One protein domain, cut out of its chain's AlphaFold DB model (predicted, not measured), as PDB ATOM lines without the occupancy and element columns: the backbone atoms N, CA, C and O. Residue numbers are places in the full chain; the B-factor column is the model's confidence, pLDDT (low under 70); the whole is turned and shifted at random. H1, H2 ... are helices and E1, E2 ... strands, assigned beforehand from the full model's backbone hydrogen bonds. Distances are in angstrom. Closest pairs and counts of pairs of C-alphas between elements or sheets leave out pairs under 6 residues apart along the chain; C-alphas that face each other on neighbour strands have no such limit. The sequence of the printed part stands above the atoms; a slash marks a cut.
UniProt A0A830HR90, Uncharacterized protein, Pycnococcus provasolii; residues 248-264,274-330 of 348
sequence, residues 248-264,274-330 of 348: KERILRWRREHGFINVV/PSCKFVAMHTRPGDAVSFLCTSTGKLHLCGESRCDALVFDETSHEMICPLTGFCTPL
ATOM      1  N   LYS A 248     191.704 179.640 175.169       80.38
ATOM      2  CA  LYS A 248     193.087 179.358 175.558       80.38
ATOM      3  C   LYS A 248     193.234 177.957 176.156       80.38
ATOM      4  O   LYS A 248     194.120 177.215 175.744       80.38
ATOM      5  N   GLU A 249     192.358 177.563 177.075       82.94
ATOM      6  CA  GLU A 249     192.373 176.217 177.667       82.94
ATOM      7  C   GLU A 249     192.104 175.128 176.634       82.94
ATOM      8  O   GLU A 249     192.749 174.081 176.660       82.94
ATOM      9  N   ARG A 250     191.192 175.379 175.692       82.38
ATOM     10  CA  ARG A 250     190.902 174.447 174.600       82.38
ATOM     11  C   ARG A 250     192.089 174.278 173.659       82.38
ATOM     12  O   ARG A 250     192.413 173.149 173.304       82.38
ATOM     13  N   ILE A 251     192.765 175.370 173.306       82.75
ATOM     14  CA  ILE A 251     193.993 175.337 172.499       82.75
ATOM     15  C   ILE A 251     195.088 174.561 173.231       82.75
ATOM     16  O   ILE A 251     195.709 173.679 172.643       82.75
ATOM     17  N   LEU A 252     195.312 174.845 174.516       83.31
ATOM     18  CA  LEU A 252     196.319 174.148 175.319       83.31
ATOM     19  C   LEU A 252     196.000 172.656 175.473       83.31
ATOM     20  O   LEU A 252     196.905 171.827 175.410       83.31
ATOM     21  N   ARG A 253     194.722 172.300 175.639       84.62
ATOM     22  CA  ARG A 253     194.273 170.905 175.684       84.62
ATOM     23  C   ARG A 253     194.555 170.192 174.365       84.62
ATOM     24  O   ARG A 253     195.244 169.177 174.387       84.62
ATOM     25  N   TRP A 254     194.120 170.766 173.244       86.38
ATOM     26  CA  TRP A 254     194.365 170.203 171.915       86.38
ATOM     27  C   TRP A 254     195.864 170.031 171.654       86.38
ATOM     28  O   TRP A 254     196.306 168.971 171.218       86.38
ATOM     29  N   ARG A 255     196.668 171.042 172.011       85.31
ATOM     30  CA  ARG A 255     198.128 170.977 171.911       85.31
ATOM     31  C   ARG A 255     198.693 169.820 172.724       85.31
ATOM     32  O   ARG A 255     199.539 169.102 172.211       85.31
ATOM     33  N   ARG A 256     198.217 169.595 173.952       85.19
ATOM     34  CA  ARG A 256     198.674 168.459 174.765       85.19
ATOM     35  C   ARG A 256     198.324 167.108 174.163       85.19
ATOM     36  O   ARG A 256     199.195 166.249 174.097       85.19
ATOM     37  N   GLU A 257     197.096 166.952 173.689       84.06
ATOM     38  CA  GLU A 257     196.626 165.721 173.039       84.06
ATOM     39  C   GLU A 257     197.421 165.393 171.767       84.06
ATOM     40  O   GLU A 257     197.613 164.225 171.447       84.06
ATOM     41  N   HIS A 258     197.941 166.414 171.082       81.44
ATOM     42  CA  HIS A 258     198.691 166.272 169.832       81.44
ATOM     43  C   HIS A 258     200.210 166.458 170.008       81.44
ATOM     44  O   HIS A 258     200.936 166.615 169.029       81.44
ATOM     45  N   GLY A 259     200.718 166.435 171.248       79.94
ATOM     46  CA  GLY A 259     202.160 166.446 171.535       79.94
ATOM     47  C   GLY A 259     202.865 167.809 171.423       79.94
ATOM     48  O   GLY A 259     204.093 167.868 171.435       79.94
ATOM     49  N   PHE A 260     202.125 168.916 171.369       77.62
ATOM     50  CA  PHE A 260     202.612 170.304 171.305       77.62
ATOM     51  C   PHE A 260     202.729 170.964 172.696       77.62
ATOM     52  O   PHE A 260     202.342 172.118 172.888       77.62
ATOM     53  N   ILE A 261     203.226 170.224 173.695       60.50
ATOM     54  CA  ILE A 261     203.143 170.592 175.124       60.50
ATOM     55  C   ILE A 261     204.021 171.806 175.475       60.50
ATOM     56  O   ILE A 261     203.652 172.571 176.358       60.50
ATOM     57  N   ASN A 262     205.109 172.039 174.732       55.75
ATOM     58  CA  ASN A 262     206.069 173.126 174.961       55.75
ATOM     59  C   ASN A 262     206.548 173.731 173.630       55.75
ATOM     60  O   ASN A 262     207.727 173.658 173.298       55.75
ATOM     61  N   VAL A 263     205.642 174.286 172.819       53.41
ATOM     62  CA  VAL A 263     206.048 175.015 171.601       53.41
ATOM     63  C   VAL A 263     206.450 176.435 171.993       53.41
ATOM     64  O   VAL A 263     205.678 177.376 171.829       53.41
ATOM     65  N   VAL A 264     207.641 176.564 172.569       50.81
ATOM     66  CA  VAL A 264     208.422 177.798 172.498       50.81
ATOM     67  C   VAL A 264     209.360 177.586 171.318       50.81
ATOM     68  O   VAL A 264     210.366 176.915 171.466       50.81
ATOM     69  N   PRO A 274     198.897 177.663 152.542       68.88
ATOM     70  CA  PRO A 274     197.539 177.204 152.216       68.88
ATOM     71  C   PRO A 274     197.401 175.673 152.140       68.88
ATOM     72  O   PRO A 274     196.331 175.121 152.358       68.88
ATOM     73  N   SER A 275     198.502 174.961 151.871       73.62
ATOM     74  CA  SER A 275     198.554 173.494 151.850       73.62
ATOM     75  C   SER A 275     198.569 172.840 153.239       73.62
ATOM     76  O   SER A 275     198.504 171.614 153.352       73.62
ATOM     77  N   CYS A 276     198.669 173.630 154.309       74.44
ATOM     78  CA  CYS A 276     198.642 173.124 155.673       74.44
ATOM     79  C   CYS A 276     197.226 172.707 156.078       74.44
ATOM     80  O   CYS A 276     196.233 173.329 155.713       74.44
ATOM     81  N   LYS A 277     197.124 171.650 156.886       79.00
ATOM     82  CA  LYS A 277     195.843 171.226 157.462       79.00
ATOM     83  C   LYS A 277     195.585 171.998 158.749       79.00
ATOM     84  O   LYS A 277     196.413 171.946 159.663       79.00
ATOM     85  N   PHE A 278     194.423 172.638 158.845       79.75
ATOM     86  CA  PHE A 278     194.014 173.422 160.008       79.75
ATOM     87  C   PHE A 278     192.798 172.817 160.714       79.75
ATOM     88  O   PHE A 278     191.934 172.211 160.084       79.75
ATOM     89  N   VAL A 279     192.725 173.009 162.031       80.44
ATOM     90  CA  VAL A 279     191.564 172.686 162.869       80.44
ATOM     91  C   VAL A 279     190.946 173.988 163.360       80.44
ATOM     92  O   VAL A 279     191.633 174.807 163.971       80.44
ATOM     93  N   ALA A 280     189.653 174.172 163.105       77.75
ATOM     94  CA  ALA A 280     188.906 175.327 163.583       77.75
ATOM     95  C   ALA A 280     188.616 175.226 165.092       77.75
ATOM     96  O   ALA A 280     188.222 174.182 165.615       77.75
ATOM     97  N   MET A 281     188.797 176.341 165.789       76.38
ATOM     98  CA  MET A 281     188.583 176.527 167.217       76.38
ATOM     99  C   MET A 281     187.730 177.776 167.427       76.38
ATOM    100  O   MET A 281     188.167 178.900 167.198       76.38
ATOM    101  N   HIS A 282     186.505 177.569 167.897       68.88
ATOM    102  CA  HIS A 282     185.544 178.642 168.158       68.88
ATOM    103  C   HIS A 282     185.584 179.061 169.630       68.88
ATOM    104  O   HIS A 282     185.604 178.184 170.488       68.88
ATOM    105  N   THR A 283     185.548 180.352 169.968       61.88
ATOM    106  CA  THR A 283     185.325 180.799 171.366       61.88
ATOM    107  C   THR A 283     183.901 180.500 171.820       61.88
ATOM    108  O   THR A 283     183.704 180.012 172.933       61.88
ATOM    109  N   ARG A 284     182.925 180.764 170.947       59.50
ATOM    110  CA  ARG A 284     181.487 180.521 171.122       59.50
ATOM    111  C   ARG A 284     180.867 180.156 169.769       59.50
ATOM    112  O   ARG A 284     181.474 180.450 168.736       59.50
ATOM    113  N   PRO A 285     179.677 179.534 169.744       49.66
ATOM    114  CA  PRO A 285     178.902 179.416 168.513       49.66
ATOM    115  C   PRO A 285     178.671 180.818 167.919       49.66
ATOM    116  O   PRO A 285     178.080 181.660 168.586       49.66
ATOM    117  N   GLY A 286     179.181 181.072 166.710       50.88
ATOM    118  CA  GLY A 286     179.040 182.359 166.007       50.88
ATOM    119  C   GLY A 286     180.197 183.361 166.152       50.88
ATOM    120  O   GLY A 286     180.175 184.379 165.472       50.88
ATOM    121  N   ASP A 287     181.218 183.081 166.969       56.84
ATOM    122  CA  ASP A 287     182.367 183.985 167.152       56.84
ATOM    123  C   ASP A 287     183.560 183.662 166.228       56.84
ATOM    124  O   ASP A 287     183.677 182.555 165.688       56.84
ATOM    125  N   ALA A 288     184.481 184.637 166.128       56.31
ATOM    126  CA  ALA A 288     185.739 184.590 165.379       56.31
ATOM    127  C   ALA A 288     186.435 183.219 165.433       56.31
ATOM    128  O   ALA A 288     186.669 182.636 166.500       56.31
ATOM    129  N   VAL A 289     186.785 182.710 164.250       68.88
ATOM    130  CA  VAL A 289     187.322 181.363 164.075       68.88
ATOM    131  C   VAL A 289     188.838 181.420 164.211       68.88
ATOM    132  O   VAL A 289     189.546 181.995 163.387       68.88
ATOM    133  N   SER A 290     189.358 180.827 165.281       76.75
ATOM    134  CA  SER A 290     190.797 180.607 165.409       76.75
ATOM    135  C   SER A 290     191.156 179.278 164.752       76.75
ATOM    136  O   SER A 290     190.442 178.297 164.920       76.75
ATOM    137  N   PHE A 291     192.264 179.206 164.033       80.94
ATOM    138  CA  PHE A 291     192.690 178.019 163.298       80.94
ATOM    139  C   PHE A 291     194.012 177.501 163.855       80.94
ATOM    140  O   PHE A 291     194.967 178.254 164.013       80.94
ATOM    141  N   LEU A 292     194.090 176.210 164.165       83.56
ATOM    142  CA  LEU A 292     195.320 175.558 164.616       83.56
ATOM    143  C   LEU A 292     195.907 174.719 163.489       83.56
ATOM    144  O   LEU A 292     195.255 173.794 163.008       83.56
ATOM    145  N   CYS A 293     197.146 174.998 163.092       84.50
ATOM    146  CA  CYS A 293     197.860 174.143 162.149       84.50
ATOM    147  C   CYS A 293     198.131 172.780 162.801       84.50
ATOM    148  O   CYS A 293     198.794 172.694 163.832       84.50
ATOM    149  N   THR A 294     197.649 171.703 162.191       83.81
ATOM    150  CA  THR A 294     197.810 170.333 162.709       83.81
ATOM    151  C   THR A 294     199.263 169.873 162.749       83.81
ATOM    152  O   THR A 294     199.619 169.038 163.575       83.81
ATOM    153  N   SER A 295     200.111 170.430 161.885       78.94
ATOM    154  CA  SER A 295     201.525 170.065 161.784       78.94
ATOM    155  C   SER A 295     202.402 170.771 162.819       78.94
ATOM    156  O   SER A 295     203.477 170.274 163.144       78.94
ATOM    157  N   THR A 296     201.965 171.919 163.348       76.38
ATOM    158  CA  THR A 296     202.798 172.752 164.240       76.38
ATOM    159  C   THR A 296     202.143 173.189 165.534       76.38
ATOM    160  O   THR A 296     202.825 173.679 166.431       76.38
ATOM    161  N   GLY A 297     200.822 173.102 165.625       76.25
ATOM    162  CA  GLY A 297     200.048 173.721 166.691       76.25
ATOM    163  C   GLY A 297     200.071 175.253 166.676       76.25
ATOM    164  O   GLY A 297     199.591 175.857 167.644       76.25
ATOM    165  N   LYS A 298     200.604 175.898 165.620       79.62
ATOM    166  CA  LYS A 298     200.553 177.361 165.456       79.62
ATOM    167  C   LYS A 298     199.106 177.814 165.316       79.62
ATOM    168  O   LYS A 298     198.328 177.211 164.579       79.62
ATOM    169  N   LEU A 299     198.770 178.861 166.064       80.00
ATOM    170  CA  LEU A 299     197.459 179.490 166.040       80.00
ATOM    171  C   LEU A 299     197.467 180.581 164.976       80.00
ATOM    172  O   LEU A 299     198.340 181.441 164.993       80.00
ATOM    173  N   HIS A 300     196.483 180.544 164.098       78.75
ATOM    174  CA  HIS A 300     196.190 181.579 163.132       78.75
ATOM    175  C   HIS A 300     194.818 182.165 163.465       78.75
ATOM    176  O   HIS A 300     193.874 181.428 163.753       78.75
ATOM    177  N   LEU A 301     194.716 183.486 163.508       75.81
ATOM    178  CA  LEU A 301     193.485 184.174 163.880       75.81
ATOM    179  C   LEU A 301     192.877 184.755 162.607       75.81
ATOM    180  O   LEU A 301     193.497 185.608 161.983       75.81
ATOM    181  N   CYS A 302     191.681 184.296 162.238       73.19
ATOM    182  CA  CYS A 302     190.928 184.857 161.122       73.19
ATOM    183  C   CYS A 302     189.600 185.417 161.612       73.19
ATOM    184  O   CYS A 302     188.749 184.695 162.133       73.19
ATOM    185  N   GLY A 303     189.419 186.718 161.426       63.81
ATOM    186  CA  GLY A 303     188.162 187.400 161.682       63.81
ATOM    187  C   GLY A 303     188.162 188.800 161.088       63.81
ATOM    188  O   GLY A 303     189.203 189.300 160.662       63.81
ATOM    189  N   GLU A 304     186.993 189.439 161.117       57.88
ATOM    190  CA  GLU A 304     186.752 190.771 160.536       57.88
ATOM    191  C   GLU A 304     187.722 191.843 161.049       57.88
ATOM    192  O   GLU A 304     188.074 192.770 160.329       57.88
ATOM    193  N   SER A 305     188.187 191.723 162.296       57.88
ATOM    194  CA  SER A 305     189.034 192.732 162.939       57.88
ATOM    195  C   SER A 305     190.514 192.355 163.032       57.88
ATOM    196  O   SER A 305     191.341 193.212 163.368       57.88
ATOM    197  N   ARG A 306     190.905 191.104 162.762       65.88
ATOM    198  CA  ARG A 306     192.316 190.698 162.833       65.88
ATOM    199  C   ARG A 306     192.554 189.406 162.059       65.88
ATOM    200  O   ARG A 306     192.153 188.336 162.503       65.88
ATOM    201  N   CYS A 307     193.260 189.530 160.944       74.56
ATOM    202  CA  CYS A 307     193.963 188.438 160.296       74.56
ATOM    203  C   CYS A 307     195.322 188.970 159.835       74.56
ATOM    204  O   CYS A 307     195.415 190.034 159.230       74.56
ATOM    205  N   ASP A 308     196.376 188.261 160.216       68.31
ATOM    206  CA  ASP A 308     197.782 188.596 159.986       68.31
ATOM    207  C   ASP A 308     198.301 188.124 158.620       68.31
ATOM    208  O   ASP A 308     199.410 188.473 158.233       68.31
ATOM    209  N   ALA A 309     197.490 187.363 157.879       72.62
ATOM    210  CA  ALA A 309     197.843 186.819 156.572       72.62
ATOM    211  C   ALA A 309     196.973 187.360 155.425       72.62
ATOM    212  O   ALA A 309     197.030 186.800 154.338       72.62
ATOM    213  N   LEU A 310     196.153 188.398 155.634       78.38
ATOM    214  CA  LEU A 310     195.304 188.942 154.566       78.38
ATOM    215  C   LEU A 310     196.147 189.465 153.398       78.38
ATOM    216  O   LEU A 310     197.034 190.296 153.585       78.38
ATOM    217  N   VAL A 311     195.813 189.011 152.196       78.69
ATOM    218  CA  VAL A 311     196.371 189.477 150.925       78.69
ATOM    219  C   VAL A 311     195.238 190.098 150.119       78.69
ATOM    220  O   VAL A 311     194.124 189.580 150.119       78.69
ATOM    221  N   PHE A 312     195.503 191.224 149.465       79.44
ATOM    222  CA  PHE A 312     194.543 191.833 148.552       79.44
ATOM    223  C   PHE A 312     194.480 191.023 147.255       79.44
ATOM    224  O   PHE A 312     195.520 190.791 146.637       79.44
ATOM    225  N   ASP A 313     193.286 190.597 146.853       75.75
ATOM    226  CA  ASP A 313     193.064 189.998 145.541       75.75
ATOM    227  C   ASP A 313     192.531 191.056 144.571       75.75
ATOM    228  O   ASP A 313     191.443 191.601 144.747       75.75
ATOM    229  N   GLU A 314     193.306 191.334 143.525       66.00
ATOM    230  CA  GLU A 314     192.964 192.316 142.492       66.00
ATOM    231  C   GLU A 314     191.749 191.891 141.657       66.00
ATOM    232  O   GLU A 314     191.088 192.742 141.070       66.00
ATOM    233  N   THR A 315     191.439 190.591 141.612       67.62
ATOM    234  CA  THR A 315     190.334 190.058 140.802       67.62
ATOM    235  C   THR A 315     188.988 190.253 141.495       67.62
ATOM    236  O   THR A 315     188.031 190.703 140.871       67.62
ATOM    237  N   SER A 316     188.910 189.922 142.786       63.59
ATOM    238  CA  SER A 316     187.698 190.080 143.606       63.59
ATOM    239  C   SER A 316     187.599 191.438 144.302       63.59
ATOM    240  O   SER A 316     186.542 191.780 144.823       63.59
ATOM    241  N   HIS A 317     188.677 192.230 144.318       69.94
ATOM    242  CA  HIS A 317     188.786 193.455 145.115       69.94
ATOM    243  C   HIS A 317     188.542 193.230 146.626       69.94
ATOM    244  O   HIS A 317     188.145 194.156 147.341       69.94
ATOM    245  N   GLU A 318     188.812 192.025 147.137       74.19
ATOM    246  CA  GLU A 318     188.654 191.660 148.548       74.19
ATOM    247  C   GLU A 318     190.000 191.388 149.236       74.19
ATOM    248  O   GLU A 318     191.006 191.050 148.607       74.19
ATOM    249  N   MET A 319     190.028 191.515 150.566       75.06
ATOM    250  CA  MET A 319     191.140 191.006 151.366       75.06
ATOM    251  C   MET A 319     190.872 189.537 151.681       75.06
ATOM    252  O   MET A 319     189.934 189.220 152.415       75.06
ATOM    253  N   ILE A 320     191.714 188.646 151.171       78.50
ATOM    254  CA  ILE A 320     191.576 187.201 151.326       78.50
ATOM    255  C   ILE A 320     192.713 186.679 152.196       78.50
ATOM    256  O   ILE A 320     193.890 186.921 151.939       78.50
ATOM    257  N   CYS A 321     192.380 185.913 153.231       79.50
ATOM    258  CA  CYS A 321     193.372 185.131 153.949       79.50
ATOM    259  C   CYS A 321     193.682 183.859 153.144       79.50
ATOM    260  O   CYS A 321     192.816 182.985 153.052       79.50
ATOM    261  N   PRO A 322     194.910 183.671 152.630       70.62
ATOM    262  CA  PRO A 322     195.269 182.499 151.843       70.62
ATOM    263  C   PRO A 322     195.336 181.226 152.702       70.62
ATOM    264  O   PRO A 322     195.283 180.121 152.171       70.62
ATOM    265  N   LEU A 323     195.436 181.350 154.032       71.81
ATOM    266  CA  LEU A 323     195.507 180.206 154.944       71.81
ATOM    267  C   LEU A 323     194.135 179.603 155.260       71.81
ATOM    268  O   LEU A 323     194.049 178.410 155.539       71.81
ATOM    269  N   THR A 324     193.068 180.405 155.240       67.44
ATOM    270  CA  THR A 324     191.726 179.956 155.658       67.44
ATOM    271  C   THR A 324     190.631 180.246 154.643       67.44
ATOM    272  O   THR A 324     189.500 179.821 154.861       67.44
ATOM    273  N   GLY A 325     190.923 181.012 153.590       68.00
ATOM    274  CA  GLY A 325     189.925 181.513 152.644       68.00
ATOM    275  C   GLY A 325     188.951 182.516 153.265       68.00
ATOM    276  O   GLY A 325     187.834 182.656 152.783       68.00
ATOM    277  N   PHE A 326     189.327 183.168 154.374       71.75
ATOM    278  CA  PHE A 326     188.490 184.215 154.964       71.75
ATOM    279  C   PHE A 326     188.585 185.467 154.096       71.75
ATOM    280  O   PHE A 326     189.667 186.045 154.001       71.75
ATOM    281  N   CYS A 327     187.471 185.864 153.489       62.91
ATOM    282  CA  CYS A 327     187.359 187.100 152.728       62.91
ATOM    283  C   CYS A 327     186.713 188.182 153.593       62.91
ATOM    284  O   CYS A 327     185.712 187.936 154.271       62.91
ATOM    285  N   THR A 328     187.279 189.382 153.575       61.56
ATOM    286  CA  THR A 328     186.652 190.570 154.154       61.56
ATOM    287  C   THR A 328     186.677 191.696 153.124       61.56
ATOM    288  O   THR A 328     187.705 191.889 152.463       61.56
ATOM    289  N   PRO A 329     185.560 192.429 152.949       56.19
ATOM    290  CA  PRO A 329     185.534 193.564 152.039       56.19
ATOM    291  C   PRO A 329     186.578 194.592 152.476       56.19
ATOM    292  O   PRO A 329     186.901 194.685 153.662       56.19
ATOM    293  N   LEU A 330     187.098 195.375 151.526       52.16
ATOM    294  CA  LEU A 330     188.029 196.476 151.780       52.16
ATOM    295  C   LEU A 330     187.422 197.517 152.740       52.16
ATOM    296  O   LEU A 330     186.936 198.570 152.334       52.16
TER     297      LEU A 330
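This is residues 248 to 264 and 274 to 330 of the 348 residues of an uncharacterized protein of Pycnococcus provasolii (UniProt A0A830HR90). An elongated row of three parts: a small antiparallel sheet, E1 E2 E3, stands in the middle, helix H1 packs over one face of it at one end of the row, and a second, smaller antiparallel sheet, E4 E5 E6, makes the other end. The two sheets are joined by the link from E3 to E4, and their strands stay apart. The printed part has 74 residues, with one named helix followed along the chain by six named strands; each sheet is a meander, each strand the antiparallel neighbour of the one before, in the orders E1 - E2 - E3 and E4 - E5 - E6. The class is mixed, helices and strands, with under half of the residues in named elements. The whole is only just compact, close to loose, with a radius of gyration of the C-alphas of 13.6 A and spans of 41 by 26 by 18 A.

E1, residues 278 to 282, and E2, residues 289 to 293, each measure 12.9 A from first to last C-alpha; C-alpha 278 is at (194.014, 173.422, 160.008). E3, residues 299 to 302, measures 9.8 A. H1, residues 248 to 257, measures 14.3 A and begins with C-alpha 248 at (193.087, 179.358, 175.558). E4, residues 311 to 313, E5, residues 318 to 320, and E6, residues 327 to 329, are short; C-alpha 329 is at (185.534, 193.564, 152.039).

E2 is the inner strand of its sheet. The hairpin E1 and E2 has N 281 and O 290 at 2.7 A, within hydrogen-bond range. In the hairpin E2 and E3, N 300 and O 291 are within range at 2.7 A. H1 is on this sheet at a height of 10.6 A, over E2 and only just over E1, on which 3 of its C-alphas fall. It runs only just along the strands, at 27 degrees to E2 on the local plane. The closest C-alphas of H1 and E1 are those of Ile 251 and Met 281, 7.7 A apart. Every O i to N i+4 pair in H1 is within hydrogen-bond range. In the other sheet, the hairpin E4 and E5 has N 320 and O 311 at 2.8 A, and the hairpin E5 and E6 has N 328 and O 319 at 2.9 A, both within range. H1 is not on that sheet.

The two C-alphas farthest apart, those of Ile 261 and Thr 315, are 41.5 A apart. Residues 265 to 273 are not printed, and C-alphas 264 and 274 are 23.0 A apart across this cut. Of the links that are printed whole, none is long. The mean pLDDT of the printed part is 72.1; 28 residues are under 70, among them 282 to 289 and 327 to 330.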